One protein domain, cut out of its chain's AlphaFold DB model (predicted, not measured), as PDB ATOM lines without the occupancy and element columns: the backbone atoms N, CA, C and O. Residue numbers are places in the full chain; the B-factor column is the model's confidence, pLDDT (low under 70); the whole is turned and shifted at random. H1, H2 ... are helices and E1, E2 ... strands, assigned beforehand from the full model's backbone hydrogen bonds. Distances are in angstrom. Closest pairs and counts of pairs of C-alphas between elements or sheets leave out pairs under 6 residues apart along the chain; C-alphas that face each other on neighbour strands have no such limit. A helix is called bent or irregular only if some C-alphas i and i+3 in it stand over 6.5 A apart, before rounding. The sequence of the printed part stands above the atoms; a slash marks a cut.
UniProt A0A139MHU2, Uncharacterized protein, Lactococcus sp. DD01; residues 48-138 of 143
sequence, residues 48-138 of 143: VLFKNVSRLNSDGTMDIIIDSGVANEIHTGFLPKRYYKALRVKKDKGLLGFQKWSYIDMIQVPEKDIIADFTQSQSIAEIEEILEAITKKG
ATOM      1  N   VAL A  48     171.444 150.115 158.002       93.75
ATOM      2  CA  VAL A  48     172.515 150.577 157.117       93.75
ATOM      3  C   VAL A  48     172.006 150.638 155.683       93.75
ATOM      4  O   VAL A  48     172.158 151.658 155.016       93.75
ATOM      5  N   LEU A  49     171.387 149.557 155.207       94.25
ATOM      6  CA  LEU A  49     171.025 149.410 153.801       94.25
ATOM      7  C   LEU A  49     169.881 150.337 153.375       94.25
ATOM      8  O   LEU A  49     169.895 150.835 152.254       94.25
ATOM      9  N   PHE A  50     168.897 150.562 154.247       95.81
ATOM     10  CA  PHE A  50     167.709 151.372 153.950       95.81
ATOM     11  C   PHE A  50     167.797 152.789 154.507       95.81
ATOM     12  O   PHE A  50     166.804 153.526 154.520       95.81
ATOM     13  N   LYS A  51     168.990 153.195 154.952       95.88
ATOM     14  CA  LYS A  51     169.237 154.579 155.329       95.88
ATOM     15  C   LYS A  51     169.009 155.467 154.107       95.88
ATOM     16  O   LYS A  51     169.496 155.176 153.017       95.88
ATOM     17  N   ASN A  52     168.201 156.502 154.286       97.69
ATOM     18  CA  ASN A  52     167.664 157.265 153.173       97.69
ATOM     19  C   ASN A  52     167.499 158.743 153.516       97.69
ATOM     20  O   ASN A  52     167.408 159.121 154.685       97.69
ATOM     21  N   VAL A  53     167.417 159.540 152.458       97.69
ATOM     22  CA  VAL A  53     166.919 160.913 152.480       97.69
ATOM     23  C   VAL A  53     165.812 161.044 151.443       97.69
ATOM     24  O   VAL A  53     165.795 160.335 150.434       97.69
ATOM     25  N   SER A  54     164.876 161.949 151.681       97.88
ATOM     26  CA  SER A  54     163.697 162.123 150.843       97.88
ATOM     27  C   SER A  54     163.231 163.574 150.802       97.88
ATOM     28  O   SER A  54     163.470 164.342 151.737       97.88
ATOM     29  N   ARG A  55     162.530 163.925 149.721       96.94
ATOM     30  CA  ARG A  55     161.760 165.169 149.603       96.94
ATOM     31  C   ARG A  55     160.345 164.879 149.120       96.94
ATOM     32  O   ARG A  55     160.133 163.977 148.308       96.94
ATOM     33  N   LEU A  56     159.390 165.673 149.595       96.56
ATOM     34  CA  LEU A  56     158.023 165.680 149.085       96.56
ATOM     35  C   LEU A  56     157.899 166.767 148.012       96.56
ATOM     36  O   LEU A  56     158.207 167.929 148.263       96.56
ATOM     37  N   ASN A  57     157.440 166.383 146.828       96.12
ATOM     38  CA  ASN A  57     157.235 167.285 145.704       96.12
ATOM     39  C   ASN A  57     155.842 167.938 145.780       96.12
ATOM     40  O   ASN A  57     154.913 167.418 146.405       96.12
ATOM     41  N   SER A  58     155.672 169.071 145.095       94.06
ATOM     42  CA  SER A  58     154.415 169.837 145.077       94.06
ATOM     43  C   SER A  58     153.238 169.096 144.431       94.06
ATOM     44  O   SER A  58     152.084 169.371 144.749       94.06
ATOM     45  N   ASP A  59     153.516 168.127 143.558       92.81
ATOM     46  CA  ASP A  59     152.527 167.263 142.902       92.81
ATOM     47  C   ASP A  59     152.095 166.054 143.763       92.81
ATOM     48  O   ASP A  59     151.333 165.185 143.314       92.81
ATOM     49  N   GLY A  60     152.581 165.989 145.008       91.94
ATOM     50  CA  GLY A  60     152.317 164.911 145.958       91.94
ATOM     51  C   GLY A  60     153.124 163.637 145.700       91.94
ATOM     52  O   GLY A  60     152.845 162.608 146.319       91.94
ATOM     53  N   THR A  61     154.095 163.671 144.783       96.12
ATOM     54  CA  THR A  61     155.093 162.603 144.642       96.12
ATOM     55  C   THR A  61     156.223 162.789 145.653       96.12
ATOM     56  O   THR A  61     156.386 163.858 146.236       96.12
ATOM     57  N   MET A  62     157.000 161.741 145.893       97.19
ATOM     58  CA  MET A  62     158.142 161.748 146.798       97.19
ATOM     59  C   MET A  62     159.359 161.198 146.071       97.19
ATOM     60  O   MET A  62     159.275 160.141 145.441       97.19
ATOM     61  N   ASP A  63     160.481 161.900 146.189       97.81
ATOM     62  CA  ASP A  63     161.773 161.429 145.702       97.81
ATOM     63  C   ASP A  63     162.566 160.888 146.890       97.81
ATOM     64  O   ASP A  63     162.694 161.568 147.906       97.81
ATOM     65  N   ILE A  64     163.094 159.671 146.770       97.94
ATOM     66  CA  ILE A  64     163.815 158.983 147.844       97.94
ATOM     67  C   ILE A  64     165.174 158.524 147.329       97.94
ATOM     68  O   ILE A  64     165.265 157.812 146.329       97.94
ATOM     69  N   ILE A  65     166.238 158.884 148.036       97.50
ATOM     70  CA  ILE A  65     167.584 158.354 147.814       97.50
ATOM     71  C   ILE A  65     167.886 157.399 148.963       97.50
ATOM     72  O   ILE A  65     167.949 157.817 150.116       97.50
ATOM     73  N   ILE A  66     168.066 156.119 148.646       96.88
ATOM     74  CA  ILE A  66     168.414 155.064 149.600       96.88
ATOM     75  C   ILE A  66     169.919 154.816 149.466       96.88
ATOM     76  O   ILE A  66     170.367 153.948 148.717       96.88
ATOM     77  N   ASP A  67     170.696 155.657 150.140       95.12
ATOM     78  CA  ASP A  67     172.155 155.614 150.163       95.12
ATOM     79  C   ASP A  67     172.625 156.107 151.539       95.12
ATOM     80  O   ASP A  67     172.347 157.238 151.951       95.12
ATOM     81  N   SER A  68     173.324 155.238 152.271       92.69
ATOM     82  CA  SER A  68     173.814 155.563 153.612       92.69
ATOM     83  C   SER A  68     174.881 156.652 153.609       92.69
ATOM     84  O   SER A  68     174.925 157.427 154.561       92.69
ATOM     85  N   GLY A  69     175.692 156.755 152.552       92.69
ATOM     86  CA  GLY A  69     176.674 157.824 152.389       92.69
ATOM     87  C   GLY A  69     175.980 159.175 152.286       92.69
ATOM     88  O   GLY A  69     176.266 160.068 153.074       92.69
ATOM     89  N   VAL A  70     174.965 159.283 151.422       94.75
ATOM     90  CA  VAL A  70     174.175 160.523 151.293       94.75
ATOM     91  C   VAL A  70     173.511 160.895 152.611       94.75
ATOM     92  O   VAL A  70     173.656 162.019 153.078       94.75
ATOM     93  N   ALA A  71     172.812 159.951 153.240       94.50
ATOM     94  CA  ALA A  71     172.109 160.219 154.489       94.50
ATOM     95  C   ALA A  71     173.052 160.594 155.642       94.50
ATOM     96  O   ALA A  71     172.672 161.359 156.527       94.50
ATOM     97  N   ASN A  72     174.274 160.064 155.641       93.81
ATOM     98  CA  ASN A  72     175.289 160.417 156.623       93.81
ATOM     99  C   ASN A  72     175.954 161.752 156.317       93.81
ATOM    100  O   ASN A  72     176.301 162.439 157.258       93.81
ATOM    101  N   GLU A  73     176.150 162.127 155.057       94.31
ATOM    102  CA  GLU A  73     176.984 163.278 154.688       94.31
ATOM    103  C   GLU A  73     176.175 164.539 154.371       94.31
ATOM    104  O   GLU A  73     176.731 165.633 154.415       94.31
ATOM    105  N   ILE A  74     174.861 164.436 154.140       93.00
ATOM    106  CA  ILE A  74     174.015 165.579 153.747       93.00
ATOM    107  C   ILE A  74     174.115 166.772 154.710       93.00
ATOM    108  O   ILE A  74     174.139 167.921 154.278       93.00
ATOM    109  N   HIS A  75     174.257 166.513 156.013       90.88
ATOM    110  CA  HIS A  75     174.379 167.552 157.037       90.88
ATOM    111  C   HIS A  75     175.704 168.330 156.973       90.88
ATOM    112  O   HIS A  75     175.814 169.401 157.561       90.88
ATOM    113  N   THR A  76     176.709 167.802 156.272       92.94
ATOM    114  CA  THR A  76     177.995 168.479 156.058       92.94
ATOM    115  C   THR A  76     177.921 169.521 154.940       92.94
ATOM    116  O   THR A  76     178.819 170.350 154.819       92.94
ATOM    117  N   GLY A  77     176.857 169.494 154.125       91.69
ATOM    118  CA  GLY A  77     176.719 170.346 152.944       91.69
ATOM    119  C   GLY A  77     177.634 169.950 151.782       91.69
ATOM    120  O   GLY A  77     177.786 170.729 150.845       91.69
ATOM    121  N   PHE A  78     178.245 168.764 151.834       92.69
ATOM    122  CA  PHE A  78     179.088 168.225 150.773       92.69
ATOM    123  C   PHE A  78     178.701 166.777 150.484       92.69
ATOM    124  O   PHE A  78     178.609 165.962 151.402       92.69
ATOM    125  N   LEU A  79     178.498 166.450 149.206       94.25
ATOM    126  CA  LEU A  79     178.296 165.081 148.748       94.25
ATOM    127  C   LEU A  79     179.328 164.742 147.658       94.25
ATOM    128  O   LEU A  79     179.483 165.480 146.691       94.25
ATOM    129  N   PRO A  80     179.999 163.581 147.721       90.38
ATOM    130  CA  PRO A  80     181.126 163.276 146.837       90.38
ATOM    131  C   PRO A  80     180.740 163.081 145.361       90.38
ATOM    132  O   PRO A  80     181.592 163.196 144.478       90.38
ATOM    133  N   LYS A  81     179.475 162.748 145.065       93.44
ATOM    134  CA  LYS A  81     178.975 162.564 143.694       93.44
ATOM    135  C   LYS A  81     178.164 163.779 143.254       93.44
ATOM    136  O   LYS A  81     177.317 164.268 143.989       93.44
ATOM    137  N   ARG A  82     178.323 164.164 141.984       91.44
ATOM    138  CA  ARG A  82     177.549 165.256 141.364       91.44
ATOM    139  C   ARG A  82     176.056 164.956 141.246       91.44
ATOM    140  O   ARG A  82     175.252 165.880 141.274       91.44
ATOM    141  N   TYR A  83     175.702 163.684 141.066       95.62
ATOM    142  CA  TYR A  83     174.330 163.219 140.894       95.62
ATOM    143  C   TYR A  83     174.115 161.915 141.653       95.62
ATOM    144  O   TYR A  83     175.010 161.067 141.710       95.62
ATOM    145  N   TYR A  84     172.900 161.736 142.164       96.06
ATOM    146  CA  TYR A  84     172.452 160.507 142.807       96.06
ATOM    147  C   TYR A  84     171.157 160.002 142.179       96.06
ATOM    148  O   TYR A  84     170.347 160.768 141.657       96.06
ATOM    149  N   LYS A  85     170.976 158.683 142.231       95.56
ATOM    150  CA  LYS A  85     169.776 157.988 141.764       95.56
ATOM    151  C   LYS A  85     168.689 158.111 142.840       95.56
ATOM    152  O   LYS A  85     168.838 157.555 143.928       95.56
ATOM    153  N   ALA A  86     167.597 158.803 142.531       96.81
ATOM    154  CA  ALA A  86     166.431 158.894 143.402       96.81
ATOM    155  C   ALA A  86     165.255 158.111 142.815       96.81
ATOM    156  O   ALA A  86     164.993 158.127 141.611       96.81
ATOM    157  N   LEU A  87     164.553 157.404 143.684       97.19
ATOM    158  CA  LEU A  87     163.317 156.709 143.386       97.19
ATOM    159  C   LEU A  87     162.156 157.693 143.539       97.19
ATOM    160  O   LEU A  87     161.923 158.181 144.644       97.19
ATOM    161  N   ARG A  88     161.416 157.951 142.459       97.19
ATOM    162  CA  ARG A  88     160.187 158.748 142.500       97.19
ATOM    163  C   ARG A  88     158.980 157.838 142.678       97.19
ATOM    164  O   ARG A  88     158.697 156.972 141.844       97.19
ATOM    165  N   VAL A  89     158.249 158.055 143.762       96.19
ATOM    166  CA  VAL A  89     157.065 157.278 144.144       96.19
ATOM    167  C   VAL A  89     155.905 158.186 144.511       96.19
ATOM    168  O   VAL A  89     156.068 159.373 144.776       96.19
ATOM    169  N   LYS A  90     154.706 157.615 144.541       94.88
ATOM    170  CA  LYS A  90     153.506 158.281 145.040       94.88
ATOM    171  C   LYS A  90     152.717 157.344 145.932       94.88
ATOM    172  O   LYS A  90     152.672 156.136 145.693       94.88
ATOM    173  N   LYS A  91     152.107 157.916 146.967       90.69
ATOM    174  CA  LYS A  91     151.193 157.203 147.854       90.69
ATOM    175  C   LYS A  91     149.778 157.363 147.308       90.69
ATOM    176  O   LYS A  91     149.185 158.435 147.406       90.69
ATOM    177  N   ASP A  92     149.252 156.303 146.713       86.12
ATOM    178  CA  ASP A  92     147.897 156.283 146.176       86.12
ATOM    179  C   ASP A  92     146.917 155.746 147.223       86.12
ATOM    180  O   ASP A  92     147.234 154.843 148.005       86.12
ATOM    181  N   LYS A  93     145.691 156.279 147.226       80.62
ATOM    182  CA  LYS A  93     144.582 155.669 147.967       80.62
ATOM    183  C   LYS A  93     144.056 154.486 147.159       80.62
ATOM    184  O   LYS A  93     143.550 154.659 146.053       80.62
ATOM    185  N   GLY A  94     144.179 153.284 147.710       71.56
ATOM    186  CA  GLY A  94     143.587 152.082 147.140       71.56
ATOM    187  C   GLY A  94     142.061 152.079 147.250       71.56
ATOM    188  O   GLY A  94     141.472 152.787 148.066       71.56
ATOM    189  N   LEU A  95     141.426 151.214 146.456       66.81
ATOM    190  CA  LEU A  95     139.966 151.046 146.373       66.81
ATOM    191  C   LEU A  95     139.289 150.723 147.718       66.81
ATOM    192  O   LEU A  95     138.114 151.012 147.894       66.81
ATOM    193  N   LEU A  96     140.027 150.144 148.669       77.62
ATOM    194  CA  LEU A  96     139.537 149.764 149.998       77.62
ATOM    195  C   LEU A  96     140.050 150.692 151.115       77.62
ATOM    196  O   LEU A  96     140.058 150.316 152.280       77.62
ATOM    197  N   GLY A  97     140.550 151.884 150.771       67.38
ATOM    198  CA  GLY A  97     141.088 152.845 151.742       67.38
ATOM    199  C   GLY A  97     142.516 152.554 152.221       67.38
ATOM    200  O   GLY A  97     143.125 153.415 152.853       67.38
ATOM    201  N   PHE A  98     143.091 151.397 151.876       75.06
ATOM    202  CA  PHE A  98     144.506 151.113 152.124       75.06
ATOM    203  C   PHE A  98     145.399 152.000 151.258       75.06
ATOM    204  O   PHE A  98     145.178 152.137 150.053       75.06
ATOM    205  N   GLN A  99     146.423 152.592 151.865       79.88
ATOM    206  CA  GLN A  99     147.445 153.333 151.135       79.88
ATOM    207  C   GLN A  99     148.369 152.347 150.419       79.88
ATOM    208  O   GLN A  99     148.777 151.341 150.997       79.88
ATOM    209  N   LYS A 100     148.690 152.622 149.154       86.62
ATOM    210  CA  LYS A 100     149.601 151.801 148.355       86.62
ATOM    211  C   LYS A 100     150.662 152.679 147.712       86.62
ATOM    212  O   LYS A 100     150.355 153.723 147.145       86.62
ATOM    213  N   TRP A 101     151.904 152.214 147.759       90.44
ATOM    214  CA  TRP A 101     153.006 152.848 147.055       90.44
ATOM    215  C   TRP A 101     153.015 152.479 145.575       90.44
ATOM    216  O   TRP A 101     152.970 151.304 145.194       90.44
ATOM    217  N   SER A 102     153.121 153.504 144.738       91.31
ATOM    218  CA  SER A 102     153.243 153.384 143.295       91.31
ATOM    219  C   SER A 102     154.573 153.950 142.831       91.31
ATOM    220  O   SER A 102     154.865 155.127 143.022       91.31
ATOM    221  N   TYR A 103     155.363 153.100 142.174       92.81
ATOM    222  CA  TYR A 103     156.492 153.536 141.355       92.81
ATOM    223  C   TYR A 103     156.030 154.488 140.250       92.81
ATOM    224  O   TYR A 103     155.061 154.158 139.554       92.81
ATOM    225  N   ILE A 104     156.758 155.594 140.086       93.94
ATOM    226  CA  ILE A 104     156.626 156.522 138.962       93.94
ATOM    227  C   ILE A 104     157.863 156.419 138.074       93.94
ATOM    228  O   ILE A 104     157.725 156.035 136.916       93.94
ATOM    229  N   ASP A 105     159.048 156.744 138.604       95.06
ATOM    230  CA  ASP A 105     160.282 156.778 137.814       95.06
ATOM    231  C   ASP A 105     161.565 156.661 138.664       95.06
ATOM    232  O   ASP A 105     161.537 156.804 139.890       95.06
ATOM    233  N   MET A 106     162.698 156.425 138.004       95.25
ATOM    234  CA  MET A 106     164.051 156.558 138.539       95.25
ATOM    235  C   MET A 106     164.685 157.827 137.969       95.25
ATOM    236  O   MET A 106     165.048 157.873 136.796       95.25
ATOM    237  N   ILE A 107     164.878 158.840 138.806       95.81
ATOM    238  CA  ILE A 107     165.435 160.125 138.379       95.81
ATOM    239  C   ILE A 107     166.880 160.290 138.853       95.81
ATOM    240  O   ILE A 107     167.312 159.683 139.835       95.81
ATOM    241  N   GLN A 108     167.629 161.151 138.168       96.75
ATOM    242  CA  GLN A 108     168.915 161.642 138.657       96.75
ATOM    243  C   GLN A 108     168.715 163.007 139.305       96.75
ATOM    244  O   GLN A 108     168.134 163.905 138.698       96.75
ATOM    245  N   VAL A 109     169.207 163.159 140.530       96.75
ATOM    246  CA  VAL A 109     169.106 164.403 141.296       96.75
ATOM    247  C   VAL A 109     170.514 164.947 141.518       96.75
ATOM    248  O   VAL A 109     171.373 164.192 141.985       96.75
ATOM    249  N   PRO A 110     170.794 166.209 141.155       96.81
ATOM    250  CA  PRO A 110     172.094 166.808 141.399       96.81
ATOM    251  C   PRO A 110     172.302 167.074 142.892       96.81
ATOM    252  O   PRO A 110     171.357 167.378 143.615       96.81
ATOM    253  N   GLU A 111     173.558 167.036 143.329       95.88
ATOM    254  CA  GLU A 111     173.981 167.313 144.711       95.88
ATOM    255  C   GLU A 111     173.309 168.556 145.307       95.88
ATOM    256  O   GLU A 111     172.742 168.492 146.395       95.88
ATOM    257  N   LYS A 112     173.327 169.675 144.573       95.31
ATOM    258  CA  LYS A 112     172.766 170.949 145.038       95.31
ATOM    259  C   LYS A 112     171.281 170.853 145.419       95.31
ATOM    260  O   LYS A 112     170.870 171.473 146.392       95.31
ATOM    261  N   ASP A 113     170.498 170.061 144.686       96.19
ATOM    262  CA  ASP A 113     169.060 169.905 144.926       96.19
ATOM    263  C   ASP A 113     168.830 168.955 146.108       96.19
ATOM    264  O   ASP A 113     167.867 169.104 146.855       96.19
ATOM    265  N   ILE A 114     169.731 167.987 146.307       96.56
ATOM    266  CA  ILE A 114     169.698 167.088 147.466       96.56
ATOM    267  C   ILE A 114     169.929 167.890 148.740       96.56
ATOM    268  O   ILE A 114     169.110 167.833 149.652       96.56
ATOM    269  N   ILE A 115     171.002 168.680 148.780       95.12
ATOM    270  CA  ILE A 115     171.347 169.504 149.945       95.12
ATOM    271  C   ILE A 115     170.233 170.515 150.256       95.12
ATOM    272  O   ILE A 115     169.958 170.772 151.425       95.12
ATOM    273  N   ALA A 116     169.586 171.072 149.229       95.25
ATOM    274  CA  ALA A 116     168.520 172.053 149.405       95.25
ATOM    275  C   ALA A 116     167.199 171.436 149.901       95.25
ATOM    276  O   ALA A 116     166.594 171.961 150.836       95.25
ATOM    277  N   ASP A 117     166.757 170.328 149.295       96.25
ATOM    278  CA  ASP A 117     165.360 169.894 149.414       96.25
ATOM    279  C   ASP A 117     165.169 168.565 150.165       96.25
ATOM    280  O   ASP A 117     164.073 168.300 150.672       96.25
ATOM    281  N   PHE A 118     166.192 167.703 150.253       96.88
ATOM    282  CA  PHE A 118     166.067 166.357 150.837       96.88
ATOM    283  C   PHE A 118     166.215 166.378 152.360       96.88
ATOM    284  O   PHE A 118     167.170 165.872 152.943       96.88
ATOM    285  N   THR A 119     165.225 166.974 153.014       93.00
ATOM    286  CA  THR A 119     165.230 167.259 154.456       93.00
ATOM    287  C   THR A 119     164.537 166.195 155.310       93.00
ATOM    288  O   THR A 119     164.539 166.294 156.537       93.00
ATOM    289  N   GLN A 120     163.930 165.179 154.693       95.44
ATOM    290  CA  GLN A 120     163.138 164.156 155.382       95.44
ATOM    291  C   GLN A 120     163.775 162.774 155.248       95.44
ATOM    292  O   GLN A 120     164.537 162.512 154.322       95.44
ATOM    293  N   SER A 121     163.388 161.840 156.111       95.88
ATOM    294  CA  SER A 121     163.735 160.421 155.988       95.88
ATOM    295  C   SER A 121     162.504 159.564 156.237       95.88
ATOM    296  O   SER A 121     161.744 159.842 157.164       95.88
ATOM    297  N   GLN A 122     162.343 158.499 155.458       96.06
ATOM    298  CA  GLN A 122     161.283 157.519 155.673       96.06
ATOM    299  C   GLN A 122     161.753 156.419 156.627       96.06
ATOM    300  O   GLN A 122     162.949 156.119 156.722       96.06
ATOM    301  N   SER A 123     160.802 155.801 157.327       95.88
ATOM    302  CA  SER A 123     161.100 154.675 158.213       95.88
ATOM    303  C   SER A 123     161.588 153.454 157.425       95.88
ATOM    304  O   SER A 123     161.226 153.262 156.265       95.88
ATOM    305  N   ILE A 124     162.372 152.585 158.070       94.94
ATOM    306  CA  ILE A 124     162.854 151.326 157.471       94.94
ATOM    307  C   ILE A 124     161.679 150.492 156.936       94.94
ATOM    308  O   ILE A 124     161.754 149.993 155.818       94.94
ATOM    309  N   ALA A 125     160.585 150.388 157.697       93.25
ATOM    310  CA  ALA A 125     159.396 149.639 157.292       93.25
ATOM    311  C   ALA A 125     158.757 150.209 156.015       93.25
ATOM    312  O   ALA A 125     158.401 149.464 155.106       93.25
ATOM    313  N   GLU A 126     158.668 151.534 155.911       93.94
ATOM    314  CA  GLU A 126     158.111 152.205 154.735       93.94
ATOM    315  C   GLU A 126     159.016 152.043 153.506       93.94
ATOM    316  O   GLU A 126     158.521 151.786 152.408       93.94
ATOM    317  N   ILE A 127     160.342 152.089 153.685       95.62
ATOM    318  CA  ILE A 127     161.296 151.769 152.614       95.62
ATOM    319  C   ILE A 127     161.154 150.315 152.156       95.62
ATOM    320  O   ILE A 127     161.150 150.065 150.951       95.62
ATOM    321  N   GLU A 128     160.998 149.358 153.075       93.69
ATOM    322  CA  GLU A 128     160.750 147.959 152.712       93.69
ATOM    323  C   GLU A 128     159.463 147.804 151.893       93.69
ATOM    324  O   GLU A 128     159.485 147.158 150.846       93.69
ATOM    325  N   GLU A 129     158.363 148.435 152.309       92.44
ATOM    326  CA  GLU A 129     157.096 148.412 151.565       92.44
ATOM    327  C   GLU A 129     157.239 148.996 150.154       92.44
ATOM    328  O   GLU A 129     156.734 148.425 149.178       92.44
ATOM    329  N   ILE A 130     157.948 150.120 150.031       93.69
ATOM    330  CA  ILE A 130     158.226 150.765 148.747       93.69
ATOM    331  C   ILE A 130     159.061 149.836 147.862       93.69
ATOM    332  O   ILE A 130     158.684 149.568 146.716       93.69
ATOM    333  N   LEU A 131     160.167 149.306 148.384       93.44
ATOM    334  CA  LEU A 131     161.061 148.416 147.647       93.44
ATOM    335  C   LEU A 131     160.358 147.118 147.226       93.44
ATOM    336  O   LEU A 131     160.528 146.663 146.090       93.44
ATOM    337  N   GLU A 132     159.509 146.550 148.085       91.00
ATOM    338  CA  GLU A 132     158.651 145.414 147.743       91.00
ATOM    339  C   GLU A 132     157.700 145.757 146.588       91.00
ATOM    340  O   GLU A 132     157.559 144.975 145.640       91.00
ATOM    341  N   ALA A 133     157.054 146.924 146.639       89.75
ATOM    342  CA  ALA A 133     156.109 147.360 145.615       89.75
ATOM    343  C   ALA A 133     156.778 147.572 144.249       89.75
ATOM    344  O   ALA A 133     156.230 147.146 143.228       89.75
ATOM    345  N   ILE A 134     157.961 148.193 144.209       91.12
ATOM    346  CA  ILE A 134     158.664 148.459 142.943       91.12
ATOM    347  C   ILE A 134     159.328 147.195 142.379       91.12
ATOM    348  O   ILE A 134     159.294 146.979 141.167       91.12
ATOM    349  N   THR A 135     159.846 146.308 143.238       90.62
ATOM    350  CA  THR A 135     160.462 145.042 142.804       90.62
ATOM    351  C   THR A 135     159.425 144.136 142.142       90.62
ATOM    352  O   THR A 135     159.708 143.505 141.124       90.62
ATOM    353  N   LYS A 136     158.181 144.130 142.646       87.88
ATOM    354  CA  LYS A 136     157.044 143.437 142.005       87.88
ATOM    355  C   LYS A 136     156.720 143.983 140.609       87.88
ATOM    356  O   LYS A 136     156.195 143.243 139.785       87.88
ATOM    357  N   LYS A 137     157.049 145.249 140.331       87.81
ATOM    358  CA  LYS A 137     156.940 145.873 139.001       87.81
ATOM    359  C   LYS A 137     158.186 145.659 138.125       87.81
ATOM    360  O   LYS A 137     158.242 146.187 137.022       87.81
ATOM    361  N   GLY A 138     159.181 144.905 138.599       88.56
ATOM    362  CA  GLY A 138     160.426 144.637 137.874       88.56
ATOM    363  C   GLY A 138     161.474 145.750 137.966       88.56
ATOM    364  O   GLY A 138     162.503 145.662 137.301       88.56
TER     365      GLY A 138
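What this domain is: This is residues 48 to 138 of the 143 residues of an uncharacterized protein of Lactococcus sp. DD01 (UniProt A0A139MHU2). A strongly twisted sheet of four antiparallel strands is made of a long hairpin, E3 and E4, with a short hairpin, E1 and E2, beside it; H3 packs across E3 and E4, and the shorter helices H1 and H2 lie towards the end away from the long hairpin's turn. That turn, residues 94 to 98, makes one end of the longest axis, and the link from H1 to E3 makes the other. The printed part has 91 residues with three named helices and four named strands, along the chain E1 E2 H1 E3 E4 H2 H3, and the sheet's order is E1, E2, E3, E4. The class is mixed, helices and strands; the whole is compact, with a radius of gyration of the C-alphas of 13.2 A, yet elongated, spanning 43 by 28 by 22 A.

How they stand to each other: Inner strand E3, residues 83 to 93, and edge strand E4, residues 99 to 110, form a hairpin, antiparallel at 160 degrees, with N 90 and O 102 2.9 A apart and N 107 and O 86 2.9 A apart. E4 bends by 65 degrees at residue 105. E2, residues 61 to 65, is E3's antiparallel neighbour at 142 degrees, with N 64 and O 87 2.8 A apart. It forms a hairpin with edge strand E1, residues 53 to 56, at 168 degrees, with N 55 and O 63 3.0 A apart. These N and O pairs are within hydrogen-bond range. H3, residues 124 to 136, is on the sheet over E3 and E4 at a height of 8.6 A and runs across the strands, at 87 degrees to E3 on the local plane; its closest C-alphas to E4 are those of Ile 134 and Tyr 103, 5.7 A apart. H2, residues 111 to 117, is on the sheet at a height of 8.5 A, over E3 and only just over E2, with 3 C-alphas on E2; it runs along the strands, at 12 degrees to E3 on the local plane. H3 on one face and H2 on the other give three layers, helices on both faces of a sheet. H1, residues 68 to 76, only grazes the sheet with its residues 68 to 74. H1 and H2 only just touch, with 3 pairs of C-alphas within 8 A, the closest being those of Ile 74 and Ile 115 at 6.1 A, and are about perpendicular at 75 degrees. H3 is apart from H1 and H2. Every O i to N i+4 pair is within hydrogen-bond range in H2 and H3, and 3 of 5 are in H1.

Where its parts are: E3, 31.5 A long, begins at C-alpha 83 (174.330, 163.219, 140.894), and E4 is 29.7 A. E2 is 13.6 A and E1 10.6 A, beginning at C-alpha 53 (166.919, 160.913, 152.480). H3, 18.3 A, ends at C-alpha 136 (157.044, 143.437, 142.005). H1 is 13.8 A and irregular, C-alphas 72 and 75 being 7.2 A apart; H2 is 10.2 A.

The domain as a whole: The two C-alphas farthest apart are those of Pro 80 and Leu 96, 43.8 A. The printed part, residues 48 to 138, has no cut, and no link is long. Mean pLDDT of the printed part is 92.7; residues 95 and 97 are under 70.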